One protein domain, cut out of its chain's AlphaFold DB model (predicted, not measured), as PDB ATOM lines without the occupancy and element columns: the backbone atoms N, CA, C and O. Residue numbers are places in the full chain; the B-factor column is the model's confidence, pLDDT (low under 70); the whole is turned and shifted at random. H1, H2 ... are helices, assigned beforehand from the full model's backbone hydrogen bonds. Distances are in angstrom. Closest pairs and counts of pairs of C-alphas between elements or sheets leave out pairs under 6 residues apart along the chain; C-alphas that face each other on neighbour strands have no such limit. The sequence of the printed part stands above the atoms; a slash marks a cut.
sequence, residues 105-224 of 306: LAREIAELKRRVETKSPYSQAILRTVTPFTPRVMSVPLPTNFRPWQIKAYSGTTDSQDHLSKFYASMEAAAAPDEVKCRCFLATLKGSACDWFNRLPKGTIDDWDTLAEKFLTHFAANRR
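This is residues 105 to 224 of the 306 residues of the protein "Retrotrans_gag domain-containing protein" of Cuscuta campestris (UniProt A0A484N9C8). A small body of six helices, H2 to H7, has a further helix, H1, as an arm at one end, and residues 105 to 113 of it stick out free. In the body H5 lies near the middle, with H3, H4 and H7 packed round it; H6 lies close to H5 and near H7, and H2 lies at the end towards H1, while the long link of residues 140 to 159 runs from H3 to H4 without a named helix. The printed part has 120 residues with seven named helices, H1 to H7 in chain order, and no named strand; the class is all helix. It is compact, with a radius of gyration of the C-alphas of 15.5 A, but elongated in outline by its arm, spanning 57 by 30 by 22 A.

Start at H1, residues 105 to 119, which touches no helix. Next, H2, residues 125 to 130, is close to but not clearly touching H3, residues 135 to 139; their closest C-alphas, of Arg 128 and Met 138, are 7.7 A apart. H3 touches H5, residues 178 to 186, closest at the C-alphas of Val 137 and Glu 179, 4.5 A. Look then at H4, residues 160 to 173: with residues 167 to 171 alone it only just touches H5, with 3 pairs of C-alphas within 8 A, the closest those of Met 171 and Lys 181, 6.4 A; they run opposite ways at a steep tilt of 48 degrees. H6, residues 192 to 198, is close to but not clearly touching H5, with the C-alphas of Leu 186 and Cys 194 closest at 7.3 A. H7, residues 208 to 218, touches H5, closest at the C-alphas of Asp 178 and Trp 208, 5.1 A; they run the same way at 35.1 degrees, only just a steep tilt. H7 also touches residues 160 to 164 alone of H4, closest at the C-alphas of Ser 160 and Leu 216, 6.2 A, opposite ways at a shallow tilt of 15 degrees. H6 and H7 are near each other, with 8 pairs of C-alphas within 10 A. Every O i to N i+4 pair is within hydrogen-bond range in H1, H2, H3, H4, H6 and H7; in H5 it is 4 of 5.

Find C-alpha 105 at (-13.284, 16.457, 9.876); from there H1 runs 21.1 A to C-alpha 119. H2 is 9.0 A long and H3 5.9 A. H4 begins at C-alpha 160, (34.323, 6.719, 17.441), and runs 20.1 A. H5 is 12.8 A, H6 9.8 A, and H7 15.4 A, ending at C-alpha 218, (34.858, 15.463, 14.271).

The two C-alphas farthest apart, of Leu 105 and Arg 224, are 57.3 A apart. The printed part has no cut, and the link from H3 to H4 is long. Check the B-factor column: pLDDT is under 70 at residues 114 to 130, 143 to 150 and 224.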
ATOM      1  N   LEU A 105     -14.279  17.515  10.020       74.38
ATOM      2  CA  LEU A 105     -13.284  16.457   9.876       74.38
ATOM      3  C   LEU A 105     -11.864  17.025   9.729       74.38
ATOM      4  O   LEU A 105     -10.926  16.499  10.320       74.38
ATOM      5  N   ALA A 106     -11.681  18.132   9.001       73.12
ATOM      6  CA  ALA A 106     -10.384  18.805   8.910       73.12
ATOM      7  C   ALA A 106      -9.919  19.363  10.267       73.12
ATOM      8  O   ALA A 106      -8.738  19.257  10.607       73.12
ATOM      9  N   ARG A 107     -10.845  19.911  11.068       81.31
ATOM     10  CA  ARG A 107     -10.584  20.386  12.435       81.31
ATOM     11  C   ARG A 107     -10.235  19.231  13.371       81.31
ATOM     12  O   ARG A 107      -9.319  19.357  14.180       81.31
ATOM     13  N   GLU A 108     -10.923  18.106  13.236       77.94
ATOM     14  CA  GLU A 108     -10.690  16.905  14.033       77.94
ATOM     15  C   GLU A 108      -9.346  16.249  13.682       77.94
ATOM     16  O   GLU A 108      -8.574  15.903  14.575       77.94
ATOM     17  N   ILE A 109      -8.986  16.203  12.395       75.38
ATOM     18  CA  ILE A 109      -7.656  15.787  11.927       75.38
ATOM     19  C   ILE A 109      -6.569  16.734  12.454       75.38
ATOM     20  O   ILE A 109      -5.511  16.267  12.875       75.38
ATOM     21  N   ALA A 110      -6.802  18.050  12.457       76.69
ATOM     22  CA  ALA A 110      -5.848  19.021  12.993       76.69
ATOM     23  C   ALA A 110      -5.651  18.865  14.512       76.69
ATOM     24  O   ALA A 110      -4.517  18.897  14.990       76.69
ATOM     25  N   GLU A 111      -6.724  18.622  15.269       80.88
ATOM     26  CA  GLU A 111      -6.653  18.389  16.715       80.88
ATOM     27  C   GLU A 111      -6.012  17.034  17.053       80.88
ATOM     28  O   GLU A 111      -5.202  16.950  17.978       80.88
ATOM     29  N   LEU A 112      -6.299  15.977  16.285       74.25
ATOM     30  CA  LEU A 112      -5.633  14.680  16.426       74.25
ATOM     31  C   LEU A 112      -4.136  14.785  16.113       74.25
ATOM     32  O   LEU A 112      -3.323  14.275  16.886       74.25
ATOM     33  N   LYS A 113      -3.756  15.513  15.053       70.00
ATOM     34  CA  LYS A 113      -2.349  15.824  14.745       70.00
ATOM     35  C   LYS A 113      -1.679  16.572  15.896       70.00
ATOM     36  O   LYS A 113      -0.626  16.137  16.356       70.00
ATOM     37  N   ARG A 114      -2.336  17.599  16.448       69.88
ATOM     38  CA  ARG A 114      -1.831  18.365  17.599       69.88
ATOM     39  C   ARG A 114      -1.620  17.480  18.830       69.88
ATOM     40  O   ARG A 114      -0.584  17.571  19.478       69.88
ATOM     41  N   ARG A 115      -2.561  16.582  19.138       67.06
ATOM     42  CA  ARG A 115      -2.460  15.649  20.279       67.06
ATOM     43  C   ARG A 115      -1.334  14.628  20.110       67.06
ATOM     44  O   ARG A 115      -0.673  14.287  21.094       67.06
ATOM     45  N   VAL A 116      -1.097  14.162  18.884       59.25
ATOM     46  CA  VAL A 116       0.038  13.288  18.540       59.25
ATOM     47  C   VAL A 116       1.364  14.053  18.667       59.25
ATOM     48  O   VAL A 116       2.313  13.539  19.257       59.25
ATOM     49  N   GLU A 117       1.402  15.313  18.232       56.22
ATOM     50  CA  GLU A 117       2.556  16.217  18.356       56.22
ATOM     51  C   GLU A 117       2.790  16.748  19.779       56.22
ATOM     52  O   GLU A 117       3.859  17.267  20.066       56.22
ATOM     53  N   THR A 118       1.873  16.580  20.727       53.88
ATOM     54  CA  THR A 118       2.148  16.881  22.149       53.88
ATOM     55  C   THR A 118       2.646  15.676  22.950       53.88
ATOM     56  O   THR A 118       3.142  15.847  24.058       53.88
ATOM     57  N   LYS A 119       2.512  14.452  22.415       47.72
ATOM     58  CA  LYS A 119       2.841  13.201  23.127       47.72
ATOM     59  C   LYS A 119       4.236  12.648  22.830       47.72
ATOM     60  O   LYS A 119       4.686  11.767  23.560       47.72
ATOM     61  N   SER A 120       4.930  13.127  21.796       46.25
ATOM     62  CA  SER A 120       6.326  12.747  21.571       46.25
ATOM     63  C   SER A 120       7.244  13.695  22.357       46.25
ATOM     64  O   SER A 120       7.170  14.908  22.179       46.25
ATOM     65  N   PRO A 121       8.163  13.197  23.202       48.59
ATOM     66  CA  PRO A 121       9.101  14.060  23.929       48.59
ATOM     67  C   PRO A 121      10.039  14.873  23.007       48.59
ATOM     68  O   PRO A 121      10.743  15.755  23.484       48.59
ATOM     69  N   TYR A 122      10.011  14.627  21.687       47.91
ATOM     70  CA  TYR A 122      10.779  15.346  20.662       47.91
ATOM     71  C   TYR A 122       9.945  16.271  19.757       47.91
ATOM     72  O   TYR A 122      10.501  16.918  18.871       47.91
ATOM     73  N   SER A 123       8.626  16.367  19.941       45.53
ATOM     74  CA  SER A 123       7.736  17.199  19.115       45.53
ATOM     75  C   SER A 123       7.472  18.584  19.717       45.53
ATOM     76  O   SER A 123       6.439  19.202  19.484       45.53
ATOM     77  N   GLN A 124       8.441  19.123  20.457       50.66
ATOM     78  CA  GLN A 124       8.467  20.555  20.736       50.66
ATOM     79  C   GLN A 124       8.853  21.295  19.447       50.66
ATOM     80  O   GLN A 124       9.875  20.988  18.832       50.66
ATOM     81  N   ALA A 125       8.070  22.299  19.045       47.47
ATOM     82  CA  ALA A 125       8.352  23.159  17.885       47.47
ATOM     83  C   ALA A 125       9.765  23.783  17.914       47.47
ATOM     84  O   ALA A 125      10.347  24.091  16.873       47.47
ATOM     85  N   ILE A 126      10.350  23.897  19.109       46.25
ATOM     86  CA  ILE A 126      11.736  24.306  19.333       46.25
ATOM     87  C   ILE A 126      12.695  23.317  18.654       46.25
ATOM     88  O   ILE A 126      13.487  23.722  17.815       46.25
ATOM     89  N   LEU A 127      12.571  22.006  18.876       50.94
ATOM     90  CA  LEU A 127      13.469  21.024  18.256       50.94
ATOM     91  C   LEU A 127      13.330  20.975  16.729       50.94
ATOM     92  O   LEU A 127      14.335  20.816  16.046       50.94
ATOM     93  N   ARG A 128      12.135  21.214  16.169       51.19
ATOM     94  CA  ARG A 128      11.953  21.347  14.707       51.19
ATOM     95  C   ARG A 128      12.657  22.569  14.106       51.19
ATOM     96  O   ARG A 128      12.953  22.556  12.917       51.19
ATOM     97  N   THR A 129      12.919  23.613  14.892       50.81
ATOM     98  CA  THR A 129      13.498  24.877  14.402       50.81
ATOM     99  C   THR A 129      14.981  25.041  14.715       50.81
ATOM    100  O   THR A 129      15.595  25.960  14.176       50.81
ATOM    101  N   VAL A 130      15.585  24.180  15.540       64.75
ATOM    102  CA  VAL A 130      17.031  24.190  15.850       64.75
ATOM    103  C   VAL A 130      17.749  22.867  15.589       64.75
ATOM    104  O   VAL A 130      18.966  22.818  15.738       64.75
ATOM    105  N   THR A 131      17.053  21.810  15.161       82.50
ATOM    106  CA  THR A 131      17.714  20.527  14.898       82.50
ATOM    107  C   THR A 131      18.669  20.585  13.693       82.50
ATOM    108  O   THR A 131      18.340  21.181  12.660       82.50
ATOM    109  N   PRO A 132      19.838  19.925  13.781       88.62
ATOM    110  CA  PRO A 132      20.701  19.663  12.631       88.62
ATOM    111  C   PRO A 132      20.064  18.764  11.564       88.62
ATOM    112  O   PRO A 132      20.554  18.724  10.440       88.62
ATOM    113  N   PHE A 133      18.987  18.047  11.894       90.44
ATOM    114  CA  PHE A 133      18.288  17.161  10.966       90.44
ATOM    115  C   PHE A 133      17.457  17.930   9.935       90.44
ATOM    116  O   PHE A 133      16.857  18.964  10.237       90.44
ATOM    117  N   THR A 134      17.384  17.409   8.712       88.31
ATOM    118  CA  THR A 134      16.472  17.935   7.691       88.31
ATOM    119  C   THR A 134      15.013  17.590   8.012       88.31
ATOM    120  O   THR A 134      14.725  16.660   8.777       88.31
ATOM    121  N   PRO A 135      14.042  18.297   7.396       85.25
ATOM    122  CA  PRO A 135      12.631  17.937   7.501       85.25
ATOM    123  C   PRO A 135      12.341  16.487   7.099       85.25
ATOM    124  O   PRO A 135      11.442  15.880   7.673       85.25
ATOM    125  N   ARG A 136      13.118  15.922   6.163       87.25
ATOM    126  CA  ARG A 136      13.015  14.523   5.739       87.25
ATOM    127  C   ARG A 136      13.284  13.572   6.903       87.25
ATOM    128  O   ARG A 136      12.401  12.791   7.250       87.25
ATOM    129  N   VAL A 137      14.426  13.707   7.577       86.38
ATOM    130  CA  VAL A 137      14.766  12.894   8.760       86.38
ATOM    131  C   VAL A 137      13.731  13.062   9.877       86.38
ATOM    132  O   VAL A 137      13.373  12.108  10.566       86.38
ATOM    133  N   MET A 138      13.196  14.273  10.039       85.12
ATOM    134  CA  MET A 138      12.184  14.567  11.059       85.12
ATOM    135  C   MET A 138      10.766  14.093  10.700       85.12
ATOM    136  O   MET A 138       9.909  14.053  11.586       85.12
ATOM    137  N   SER A 139      10.507  13.749   9.434       83.06
ATOM    138  CA  SER A 139       9.181  13.349   8.944       83.06
ATOM    139  C   SER A 139       8.791  11.929   9.357       83.06
ATOM    140  O   SER A 139       7.606  11.648   9.544       83.06
ATOM    141  N   VAL A 140       9.775  11.052   9.568       81.38
ATOM    142  CA  VAL A 140       9.543   9.653   9.931       81.38
ATOM    143  C   VAL A 140       9.334   9.538  11.448       81.38
ATOM    144  O   VAL A 140      10.192   9.973  12.231       81.38
ATOM    145  N   PRO A 141       8.201   8.974  11.910       76.44
ATOM    146  CA  PRO A 141       7.978   8.727  13.328       76.44
ATOM    147  C   PRO A 141       8.929   7.638  13.837       76.44
ATOM    148  O   PRO A 141       9.172   6.638  13.169       76.44
ATOM    149  N   LEU A 142       9.449   7.821  15.053       74.75
ATOM    150  CA  LEU A 142      10.246   6.786  15.707       74.75
ATOM    151  C   LEU A 142       9.346   5.605  16.109       74.75
ATOM    152  O   LEU A 142       8.248   5.850  16.622       74.75
ATOM    153  N   PRO A 143       9.794   4.346  15.945       69.56
ATOM    154  CA  PRO A 143       9.034   3.194  16.416       69.56
ATOM    155  C   PRO A 143       8.843   3.278  17.938       69.56
ATOM    156  O   PRO A 143       9.797   3.484  18.689       69.56
ATOM    157  N   THR A 144       7.608   3.113  18.413       61.84
ATOM    158  CA  THR A 144       7.228   3.272  19.832       61.84
ATOM    159  C   THR A 144       7.846   2.225  20.762       61.84
ATOM    160  O   THR A 144       7.926   2.440  21.969       61.84
ATOM    161  N   ASN A 145       8.314   1.107  20.215       63.06
ATOM    162  CA  ASN A 145       8.968   0.002  20.914       63.06
ATOM    163  C   ASN A 145      10.496  -0.032  20.714       63.06
ATOM    164  O   ASN A 145      11.141  -0.987  21.150       63.06
ATOM    165  N   PHE A 146      11.087   0.981  20.072       61.72
ATOM    166  CA  PHE A 146      12.519   0.994  19.798       61.72
ATOM    167  C   PHE A 146      13.335   1.169  21.086       61.72
ATOM    168  O   PHE A 146      13.135   2.124  21.840       61.72
ATOM    169  N   ARG A 147      14.274   0.250  21.353       63.50
ATOM    170  CA  ARG A 147      15.130   0.272  22.552       63.50
ATOM    171  C   ARG A 147      16.611   0.449  22.185       63.50
ATOM    172  O   ARG A 147      17.374  -0.506  22.291       63.50
ATOM    173  N   PRO A 148      17.057   1.671  21.848       57.78
ATOM    174  CA  PRO A 148      18.476   1.957  21.624       57.78
ATOM    175  C   PRO A 148      19.310   1.929  22.920       57.78
ATOM    176  O   PRO A 148      20.535   1.988  22.872       57.78
ATOM    177  N   TRP A 149      18.661   1.799  24.085       58.00
ATOM    178  CA  TRP A 149      19.253   1.878  25.429       58.00
ATOM    179  C   TRP A 149      20.319   0.821  25.753       58.00
ATOM    180  O   TRP A 149      20.970   0.920  26.789       58.00
ATOM    181  N   GLN A 150      20.499  -0.197  24.906       68.44
ATOM    182  CA  GLN A 150      21.541  -1.210  25.106       68.44
ATOM    183  C   GLN A 150      22.937  -0.721  24.698       68.44
ATOM    184  O   GLN A 150      23.940  -1.272  25.154       68.44
ATOM    185  N   ILE A 151      23.026   0.321  23.869       81.62
ATOM    186  CA  ILE A 151      24.309   0.878  23.448       81.62
ATOM    187  C   ILE A 151      24.784   1.858  24.518       81.62
ATOM    188  O   ILE A 151      24.075   2.792  24.894       81.62
ATOM    189  N   LYS A 152      26.010   1.655  25.014       84.50
ATOM    190  CA  LYS A 152      26.626   2.591  25.961       84.50
ATOM    191  C   LYS A 152      26.713   3.977  25.331       84.50
ATOM    192  O   LYS A 152      27.232   4.129  24.231       84.50
ATOM    193  N   ALA A 153      26.259   4.983  26.072       88.69
ATOM    194  CA  ALA A 153      26.308   6.356  25.603       88.69
ATOM    195  C   ALA A 153      27.757   6.822  25.358       88.69
ATOM    196  O   ALA A 153      28.631   6.643  26.215       88.69
ATOM    197  N   TYR A 154      27.988   7.454  24.213       90.69
ATOM    198  CA  TYR A 154      29.269   7.965  23.755       90.69
ATOM    199  C   TYR A 154      29.508   9.379  24.273       90.69
ATOM    200  O   TYR A 154      28.736  10.292  23.993       90.69
ATOM    201  N   SER A 155      30.590   9.560  25.031       88.94
ATOM    202  CA  SER A 155      30.999  10.855  25.590       88.94
ATOM    203  C   SER A 155      32.064  11.587  24.783       88.94
ATOM    204  O   SER A 155      32.576  12.580  25.279       88.94
ATOM    205  N   GLY A 156      32.472  11.091  23.610       86.06
ATOM    206  CA  GLY A 156      33.587  11.704  22.879       86.06
ATOM    207  C   GLY A 156      34.968  11.364  23.439       86.06
ATOM    208  O   GLY A 156      35.886  12.155  23.273       86.06
ATOM    209  N   THR A 157      35.128  10.229  24.124       82.81
ATOM    210  CA  THR A 157      36.422   9.795  24.697       82.81
ATOM    211  C   THR A 157      36.827   8.379  24.301       82.81
ATOM    212  O   THR A 157      37.993   8.013  24.411       82.81
ATOM    213  N   THR A 158      35.875   7.560  23.859       84.69
ATOM    214  CA  THR A 158      36.135   6.212  23.350       84.69
ATOM    215  C   THR A 158      36.299   6.237  21.833       84.69
ATOM    216  O   THR A 158      36.063   7.259  21.185       84.69
ATOM    217  N   ASP A 159      36.655   5.090  21.258       86.19
ATOM    218  CA  ASP A 159      36.764   4.934  19.810       86.19
ATOM    219  C   ASP A 159      35.439   5.274  19.107       86.19
ATOM    220  O   ASP A 159      34.394   4.686  19.405       86.19
ATOM    221  N   SER A 160      35.484   6.260  18.208       89.62
ATOM    222  CA  SER A 160      34.323   6.719  17.441       89.62
ATOM    223  C   SER A 160      33.880   5.705  16.380       89.62
ATOM    224  O   SER A 160      32.680   5.518  16.194       89.62
ATOM    225  N   GLN A 161      34.806   4.989  15.739       89.25
ATOM    226  CA  GLN A 161      34.494   3.927  14.776       89.25
ATOM    227  C   GLN A 161      33.825   2.727  15.446       89.25
ATOM    228  O   GLN A 161      32.844   2.201  14.925       89.25
ATOM    229  N   ASP A 162      34.314   2.310  16.613       89.12
ATOM    230  CA  ASP A 162      33.730   1.205  17.383       89.12
ATOM    231  C   ASP A 162      32.298   1.526  17.834       89.12
ATOM    232  O   ASP A 162      31.398   0.698  17.686       89.12
ATOM    233  N   HIS A 163      32.063   2.748  18.331       91.94
ATOM    234  CA  HIS A 163      30.717   3.200  18.695       91.94
ATOM    235  C   HIS A 163      29.777   3.212  17.487       91.94
ATOM    236  O   HIS A 163      28.686   2.643  17.552       91.94
ATOM    237  N   LEU A 164      30.222   3.807  16.374       92.56
ATOM    238  CA  LEU A 164      29.441   3.868  15.142       92.56
ATOM    239  C   LEU A 164      29.110   2.465  14.618       92.56
ATOM    240  O   LEU A 164      27.960   2.199  14.287       92.56
ATOM    241  N   SER A 165      30.086   1.555  14.602       90.94
ATOM    242  CA  SER A 165      29.914   0.184  14.102       90.94
ATOM    243  C   SER A 165      28.925  -0.616  14.948       90.94
ATOM    244  O   SER A 165      28.055  -1.296  14.409       90.94
ATOM    245  N   LYS A 166      29.017  -0.510  16.281       90.94
ATOM    246  CA  LYS A 166      28.077  -1.168  17.205       90.94
ATOM    247  C   LYS A 166      26.660  -0.643  17.041       90.94
ATOM    248  O   LYS A 166      25.712  -1.426  17.042       90.94
ATOM    249  N   PHE A 167      26.523   0.673  16.892       91.88
ATOM    250  CA  PHE A 167      25.233   1.282  16.618       91.88
ATOM    251  C   PHE A 167      24.667   0.812  15.283       91.88
ATOM    252  O   PHE A 167      23.535   0.340  15.241       91.88
ATOM    253  N   TYR A 168      25.471   0.870  14.223       90.94
ATOM    254  CA  TYR A 168      25.061   0.462  12.888       90.94
ATOM    255  C   TYR A 168      24.599  -0.997  12.859       90.94
ATOM    256  O   TYR A 168      23.490  -1.267  12.416       90.94
ATOM    257  N   ALA A 169      25.366  -1.923  13.442       89.44
ATOM    258  CA  ALA A 169      24.979  -3.332  13.532       89.44
ATOM    259  C   ALA A 169      23.640  -3.537  14.265       89.44
ATOM    260  O   ALA A 169      22.830  -4.370  13.866       89.44
ATOM    261  N   SER A 170      23.383  -2.756  15.321       87.50
ATOM    262  CA  SER A 170      22.109  -2.789  16.043       87.50
ATOM    263  C   SER A 170      20.944  -2.274  15.191       87.50
ATOM    264  O   SER A 170      19.857  -2.851  15.234       87.50
ATOM    265  N   MET A 171      21.160  -1.214  14.406       88.81
ATOM    266  CA  MET A 171      20.136  -0.668  13.512       88.81
ATOM    267  C   MET A 171      19.850  -1.587  12.323       88.81
ATOM    268  O   MET A 171      18.689  -1.753  11.956       88.81
ATOM    269  N   GLU A 172      20.888  -2.201  11.752       87.75
ATOM    270  CA  GLU A 172      20.771  -3.172  10.660       87.75
ATOM    271  C   GLU A 172      20.001  -4.417  11.107       87.75
ATOM    272  O   GLU A 172      19.081  -4.854  10.423       87.75
ATOM    273  N   ALA A 173      20.281  -4.930  12.311       86.69
ATOM    274  CA  ALA A 173      19.516  -6.036  12.888       86.69
ATOM    275  C   ALA A 173      18.025  -5.697  13.083       86.69
ATOM    276  O   ALA A 173      17.179  -6.589  13.062       86.69
ATOM    277  N   ALA A 174      17.698  -4.414  13.265       84.25
ATOM    278  CA  ALA A 174      16.329  -3.921  13.379       84.25
ATOM    279  C   ALA A 174      15.711  -3.489  12.034       84.25
ATOM    280  O   ALA A 174      14.581  -2.999  12.038       84.25
ATOM    281  N   ALA A 175      16.435  -3.631  10.914       86.88
ATOM    282  CA  ALA A 175      16.048  -3.137   9.589       86.88
ATOM    283  C   ALA A 175      15.560  -1.672   9.613       86.88
ATOM    284  O   ALA A 175      14.575  -1.308   8.966       86.88
ATOM    285  N   ALA A 176      16.215  -0.833  10.420       86.88
ATOM    286  CA  ALA A 176      15.800   0.549  10.605       86.88
ATOM    287  C   ALA A 176      16.136   1.393   9.360       86.88
ATOM    288  O   ALA A 176      17.254   1.299   8.853       86.88
ATOM    289  N   PRO A 177      15.224   2.262   8.889       90.12
ATOM    290  CA  PRO A 177      15.536   3.206   7.824       90.12
ATOM    291  C   PRO A 177      16.473   4.311   8.335       90.12
ATOM    292  O   PRO A 177      16.549   4.577   9.542       90.12
ATOM    293  N   ASP A 178      17.173   4.981   7.425       90.00
ATOM    294  CA  ASP A 178      18.232   5.940   7.764       90.00
ATOM    295  C   ASP A 178      17.743   7.117   8.614       90.00
ATOM    296  O   ASP A 178      18.461   7.590   9.498       90.00
ATOM    297  N   GLU A 179      16.496   7.547   8.429       89.69
ATOM    298  CA  GLU A 179      15.873   8.591   9.243       89.69
ATOM    299  C   GLU A 179      15.776   8.165  10.716       89.69
ATOM    300  O   GLU A 179      16.050   8.950  11.631       89.69
ATOM    301  N   VAL A 180      15.439   6.894  10.957       88.44
ATOM    302  CA  VAL A 180      15.395   6.314  12.304       88.44
ATOM    303  C   VAL A 180      16.812   6.152  12.845       88.44
ATOM    304  O   VAL A 180      17.051   6.545  13.988       88.44
ATOM    305  N   LYS A 181      17.771   5.676  12.034       90.62
ATOM    306  CA  LYS A 181      19.190   5.578  12.431       90.62
ATOM    307  C   LYS A 181      19.713   6.925  12.936       90.62
ATOM    308  O   LYS A 181      20.224   7.006  14.051       90.62
ATOM    309  N   CYS A 182      19.506   7.999  12.174       90.81
ATOM    310  CA  CYS A 182      19.940   9.350  12.531       90.81
ATOM    311  C   CYS A 182      19.370   9.808  13.876       90.81
ATOM    312  O   CYS A 182      20.102  10.224  14.778       90.81
ATOM    313  N   ARG A 183      18.048   9.700  14.035       87.50
ATOM    314  CA  ARG A 183      17.357  10.163  15.243       87.50
ATOM    315  C   ARG A 183      17.710   9.331  16.471       87.50
ATOM    316  O   ARG A 183      17.845   9.880  17.563       87.50
ATOM    317  N   CYS A 184      17.870   8.023  16.310       87.62
ATOM    318  CA  CYS A 184      18.253   7.132  17.399       87.62
ATOM    319  C   CYS A 184      19.721   7.290  17.792       87.62
ATOM    320  O   CYS A 184      20.043   7.130  18.968       87.62
ATOM    321  N   PHE A 185      20.597   7.654  16.855       90.00
ATOM    322  CA  PHE A 185      22.005   7.887  17.154       90.00
ATOM    323  C   PHE A 185      22.194   9.014  18.164       90.00
ATOM    324  O   PHE A 185      22.977   8.859  19.100       90.00
ATOM    325  N   LEU A 186      21.413  10.095  18.049       87.81
ATOM    326  CA  LEU A 186      21.415  11.194  19.018       87.81
ATOM    327  C   LEU A 186      21.173  10.706  20.456       87.81
ATOM    328  O   LEU A 186      21.845  11.164  21.377       87.81
ATOM    329  N   ALA A 187      20.276   9.735  20.655       85.06
ATOM    330  CA  ALA A 187      19.992   9.171  21.979       85.06
ATOM    331  C   ALA A 187      21.185   8.401  22.580       85.06
ATOM    332  O   ALA A 187      21.208   8.135  23.781       85.06
ATOM    333  N   THR A 188      22.181   8.054  21.763       88.94
ATOM    334  CA  THR A 188      23.421   7.414  22.216       88.94
ATOM    335  C   THR A 188      24.525   8.411  22.557       88.94
ATOM    336  O   THR A 188      25.588   7.988  22.998       88.94
ATOM    337  N   LEU A 189      24.321   9.717  22.381       90.50
ATOM    338  CA  LEU A 189      25.339  10.733  22.654       90.50
ATOM    339  C   LEU A 189      25.161  11.340  24.050       90.50
ATOM    340  O   LEU A 189      24.047  11.581  24.510       90.50
ATOM    341  N   LYS A 190      26.275  11.629  24.728       90.31
ATOM    342  CA  LYS A 190      26.301  12.365  26.000       90.31
ATOM    343  C   LYS A 190      27.500  13.310  26.071       90.31
ATOM    344  O   LYS A 190      28.467  13.144  25.331       90.31
ATOM    345  N   GLY A 191      27.462  14.271  26.995       89.44
ATOM    346  CA  GLY A 191      28.574  15.200  27.228       89.44
ATOM    347  C   GLY A 191      29.017  15.911  25.944       89.44
ATOM    348  O   GLY A 191      28.168  16.340  25.163       89.44
ATOM    349  N   SER A 192      30.329  15.946  25.686       88.25
ATOM    350  CA  SER A 192      30.906  16.664  24.539       88.25
ATOM    351  C   SER A 192      30.377  16.194  23.181       88.25
ATOM    352  O   SER A 192      30.291  16.991  22.252       88.25
ATOM    353  N   ALA A 193      29.963  14.929  23.057       90.81
ATOM    354  CA  ALA A 193      29.364  14.422  21.827       90.81
ATOM    355  C   ALA A 193      27.949  14.954  21.584       90.81
ATOM    356  O   ALA A 193      27.594  15.252  20.446       90.81
ATOM    357  N   CYS A 194      27.161  15.127  22.646       89.94
ATOM    358  CA  CYS A 194      25.856  15.777  22.542       89.94
ATOM    359  C   CYS A 194      26.023  17.275  22.230       89.94
ATOM    360  O   CYS A 194      25.350  17.806  21.348       89.94
ATOM    361  N   ASP A 195      26.989  17.937  22.874       87.62
ATOM    362  CA  ASP A 195      27.290  19.351  22.622       87.62
ATOM    363  C   ASP A 195      27.759  19.602  21.187       87.62
ATOM    364  O   ASP A 195      27.344  20.580  20.568       87.62
ATOM    365  N   TRP A 196      28.606  18.723  20.645       92.44
ATOM    366  CA  TRP A 196      29.012  18.769  19.242       92.44
ATOM    367  C   TRP A 196      27.798  18.704  18.315       92.44
ATOM    368  O   TRP A 196      27.656  19.556  17.440       92.44
ATOM    369  N   PHE A 197      26.908  17.734  18.536       90.44
ATOM    370  CA  PHE A 197      25.721  17.561  17.709       90.44
ATOM    371  C   PHE A 197      24.847  18.823  17.727       90.44
ATOM    372  O   PHE A 197      24.455  19.320  16.675       90.44
ATOM    373  N   ASN A 198      24.620  19.407  18.905       88.00
ATOM    374  CA  ASN A 198      23.815  20.624  19.063       88.00
ATOM    375  C   ASN A 198      24.439  21.879  18.424       88.00
ATOM    376  O   ASN A 198      23.732  22.860  18.199       88.00
ATOM    377  N   ARG A 199      25.747  21.873  18.131       88.31
ATOM    378  CA  ARG A 199      26.448  22.971  17.438       88.31
ATOM    379  C   ARG A 199      26.411  22.849  15.916       88.31
ATOM    380  O   ARG A 199      26.840  23.781  15.236       88.31
ATOM    381  N   LEU A 200      25.949  21.724  15.373       89.81
ATOM    382  CA  LEU A 200      25.855  21.554  13.928       89.81
ATOM    383  C   LEU A 200      24.826  22.531  13.336       89.81
ATOM    384  O   LEU A 200      23.795  22.794  13.962       89.81
ATOM    385  N   PRO A 201      25.064  23.067  12.124       88.25
ATOM    386  CA  PRO A 201      24.094  23.945  11.494       88.25
ATOM    387  C   PRO A 201      22.793  23.195  11.194       88.25
ATOM    388  O   PRO A 201      22.778  21.988  10.930       88.25
ATOM    389  N   LYS A 202      21.689  23.938  11.228       88.19
ATOM    390  CA  LYS A 202      20.338  23.405  11.041       88.19
ATOM    391  C   LYS A 202      20.190  22.758   9.666       88.19
ATOM    392  O   LYS A 202      20.661  23.318   8.679       88.19
ATOM    393  N   GLY A 203      19.505  21.617   9.605       85.62
ATOM    394  CA  GLY A 203      19.213  20.925   8.345       85.62
ATOM    395  C   GLY A 203      20.441  20.447   7.563       85.62
ATOM    396  O   GLY A 203      20.359  20.306   6.349       85.62
ATOM    397  N   THR A 204      21.580  20.225   8.223       89.06
ATOM    398  CA  THR A 204      22.803  19.728   7.570       89.06
ATOM    399  C   THR A 204      22.906  18.209   7.513       89.06
ATOM    400  O   THR A 204      23.845  17.700   6.905       89.06
ATOM    401  N   ILE A 205      21.992  17.487   8.163       92.75
ATOM    402  CA  ILE A 205      21.977  16.025   8.221       92.75
ATOM    403  C   ILE A 205      20.705  15.516   7.542       92.75
ATOM    404  O   ILE A 205      19.626  15.597   8.137       92.75
ATOM    405  N   ASP A 206      20.843  15.012   6.314       91.00
ATOM    406  CA  ASP A 206      19.723  14.455   5.539       91.00
ATOM    407  C   ASP A 206      19.631  12.925   5.586       91.00
ATOM    408  O   ASP A 206      18.545  12.366   5.454       91.00
ATOM    409  N   ASP A 207      20.752  12.246   5.817       92.81
ATOM    410  CA  ASP A 207      20.844  10.790   5.827       92.81
ATOM    411  C   ASP A 207      21.869  10.285   6.855       92.81
ATOM    412  O   ASP A 207      22.572  11.053   7.527       92.81
ATOM    413  N   TRP A 208      21.902   8.957   7.000       93.88
ATOM    414  CA  TRP A 208      22.801   8.270   7.918       93.88
ATOM    415  C   TRP A 208      24.270   8.496   7.563       93.88
ATOM    416  O   TRP A 208      25.077   8.751   8.458       93.88
ATOM    417  N   ASP A 209      24.611   8.445   6.278       94.62
ATOM    418  CA  ASP A 209      25.991   8.547   5.812       94.62
ATOM    419  C   ASP A 209      26.581   9.927   6.116       94.62
ATOM    420  O   ASP A 209      27.677  10.029   6.669       94.62
ATOM    421  N   THR A 210      25.809  10.989   5.891       95.19
ATOM    422  CA  THR A 210      26.166  12.370   6.236       95.19
ATOM    423  C   THR A 210      26.406  12.522   7.738       95.19
ATOM    424  O   THR A 210      27.355  13.189   8.167       95.19
ATOM    425  N   LEU A 211      25.554  11.913   8.572       94.94
ATOM    426  CA  LEU A 211      25.729  11.930  10.025       94.94
ATOM    427  C   LEU A 211      26.996  11.173  10.442       94.94
ATOM    428  O   LEU A 211      27.785  11.690  11.240       94.94
ATOM    429  N   ALA A 212      27.195   9.972   9.899       94.56
ATOM    430  CA  ALA A 212      28.340   9.121  10.178       94.56
ATOM    431  C   ALA A 212      29.651   9.809   9.778       94.56
ATOM    432  O   ALA A 212      30.584   9.864  10.578       94.56
ATOM    433  N   GLU A 213      29.710  10.408   8.589       94.94
ATOM    434  CA  GLU A 213      30.874  11.145   8.102       94.94
ATOM    435  C   GLU A 213      31.215  12.323   9.021       94.94
ATOM    436  O   GLU A 213      32.354  12.436   9.489       94.94
ATOM    437  N   LYS A 214      30.236  13.181   9.341       94.81
ATOM    438  CA  LYS A 214      30.448  14.334  10.230       94.81
ATOM    439  C   LYS A 214      30.925  13.892  11.612       94.81
ATOM    440  O   LYS A 214      31.862  14.483  12.153       94.81
ATOM    441  N   PHE A 215      30.316  12.846  12.168       94.56
ATOM    442  CA  PHE A 215      30.689  12.288  13.466       94.56
ATOM    443  C   PHE A 215      32.124  11.758  13.462       94.56
ATOM    444  O   PHE A 215      32.943  12.133  14.304       94.56
ATOM    445  N   LEU A 216      32.454  10.921  12.483       92.50
ATOM    446  CA  LEU A 216      33.765  10.302  12.362       92.50
ATOM    447  C   LEU A 216      34.870  11.302  12.023       92.50
ATOM    448  O   LEU A 216      36.029  11.041  12.351       92.50
ATOM    449  N   THR A 217      34.535  12.396  11.342       93.00
ATOM    450  CA  THR A 217      35.454  13.498  11.037       93.00
ATOM    451  C   THR A 217      35.727  14.327  12.285       93.00
ATOM    452  O   THR A 217      36.883  14.584  12.607       93.00
ATOM    453  N   HIS A 218      34.688  14.685  13.045       92.00
ATOM    454  CA  HIS A 218      34.858  15.463  14.271       92.00
ATOM    455  C   HIS A 218      35.615  14.684  15.355       92.00
ATOM    456  O   HIS A 218      36.540  15.204  15.972       92.00
ATOM    457  N   PHE A 219      35.281  13.405  15.538       90.38
ATOM    458  CA  PHE A 219      35.943  12.518  16.496       90.38
ATOM    459  C   PHE A 219      37.056  11.678  15.856       90.38
ATOM    460  O   PHE A 219      37.340  10.570  16.319       90.38
ATOM    461  N   ALA A 220      37.698  12.186  14.798       84.88
ATOM    462  CA  ALA A 220      38.801  11.497  14.128       84.88
ATOM    463  C   ALA A 220      39.983  11.251  15.076       84.88
ATOM    464  O   ALA A 220      40.554  10.163  15.065       84.88
ATOM    465  N   ALA A 221      40.288  12.215  15.951       78.69
ATOM    466  CA  ALA A 221      41.340  12.091  16.964       78.69
ATOM    467  C   ALA A 221      41.056  10.998  18.011       78.69
ATOM    468  O   ALA A 221      41.986  10.472  18.613       78.69
ATOM    469  N   ASN A 222      39.785  10.633  18.201       77.31
ATOM    470  CA  ASN A 222      39.381   9.582  19.132       77.31
ATOM    471  C   ASN A 222      39.358   8.194  18.501       77.31
ATOM    472  O   ASN A 222      39.137   7.215  19.214       77.31
ATOM    473  N   ARG A 223      39.529   8.077  17.179       73.25
ATOM    474  CA  ARG A 223      39.704   6.763  16.553       73.25
ATOM    475  C   ARG A 223      40.958   6.148  17.159       73.25
ATOM    476  O   ARG A 223      41.986   6.824  17.224       73.25
ATOM    477  N   ARG A 224      40.893   4.890  17.602       67.06
ATOM    478  CA  ARG A 224      42.088   4.202  18.094       67.06
ATOM    479  C   ARG A 224      43.147   4.285  17.015       67.06
ATOM    480  O   ARG A 224      42.932   3.863  15.875       67.06
TER     481      ARG A 224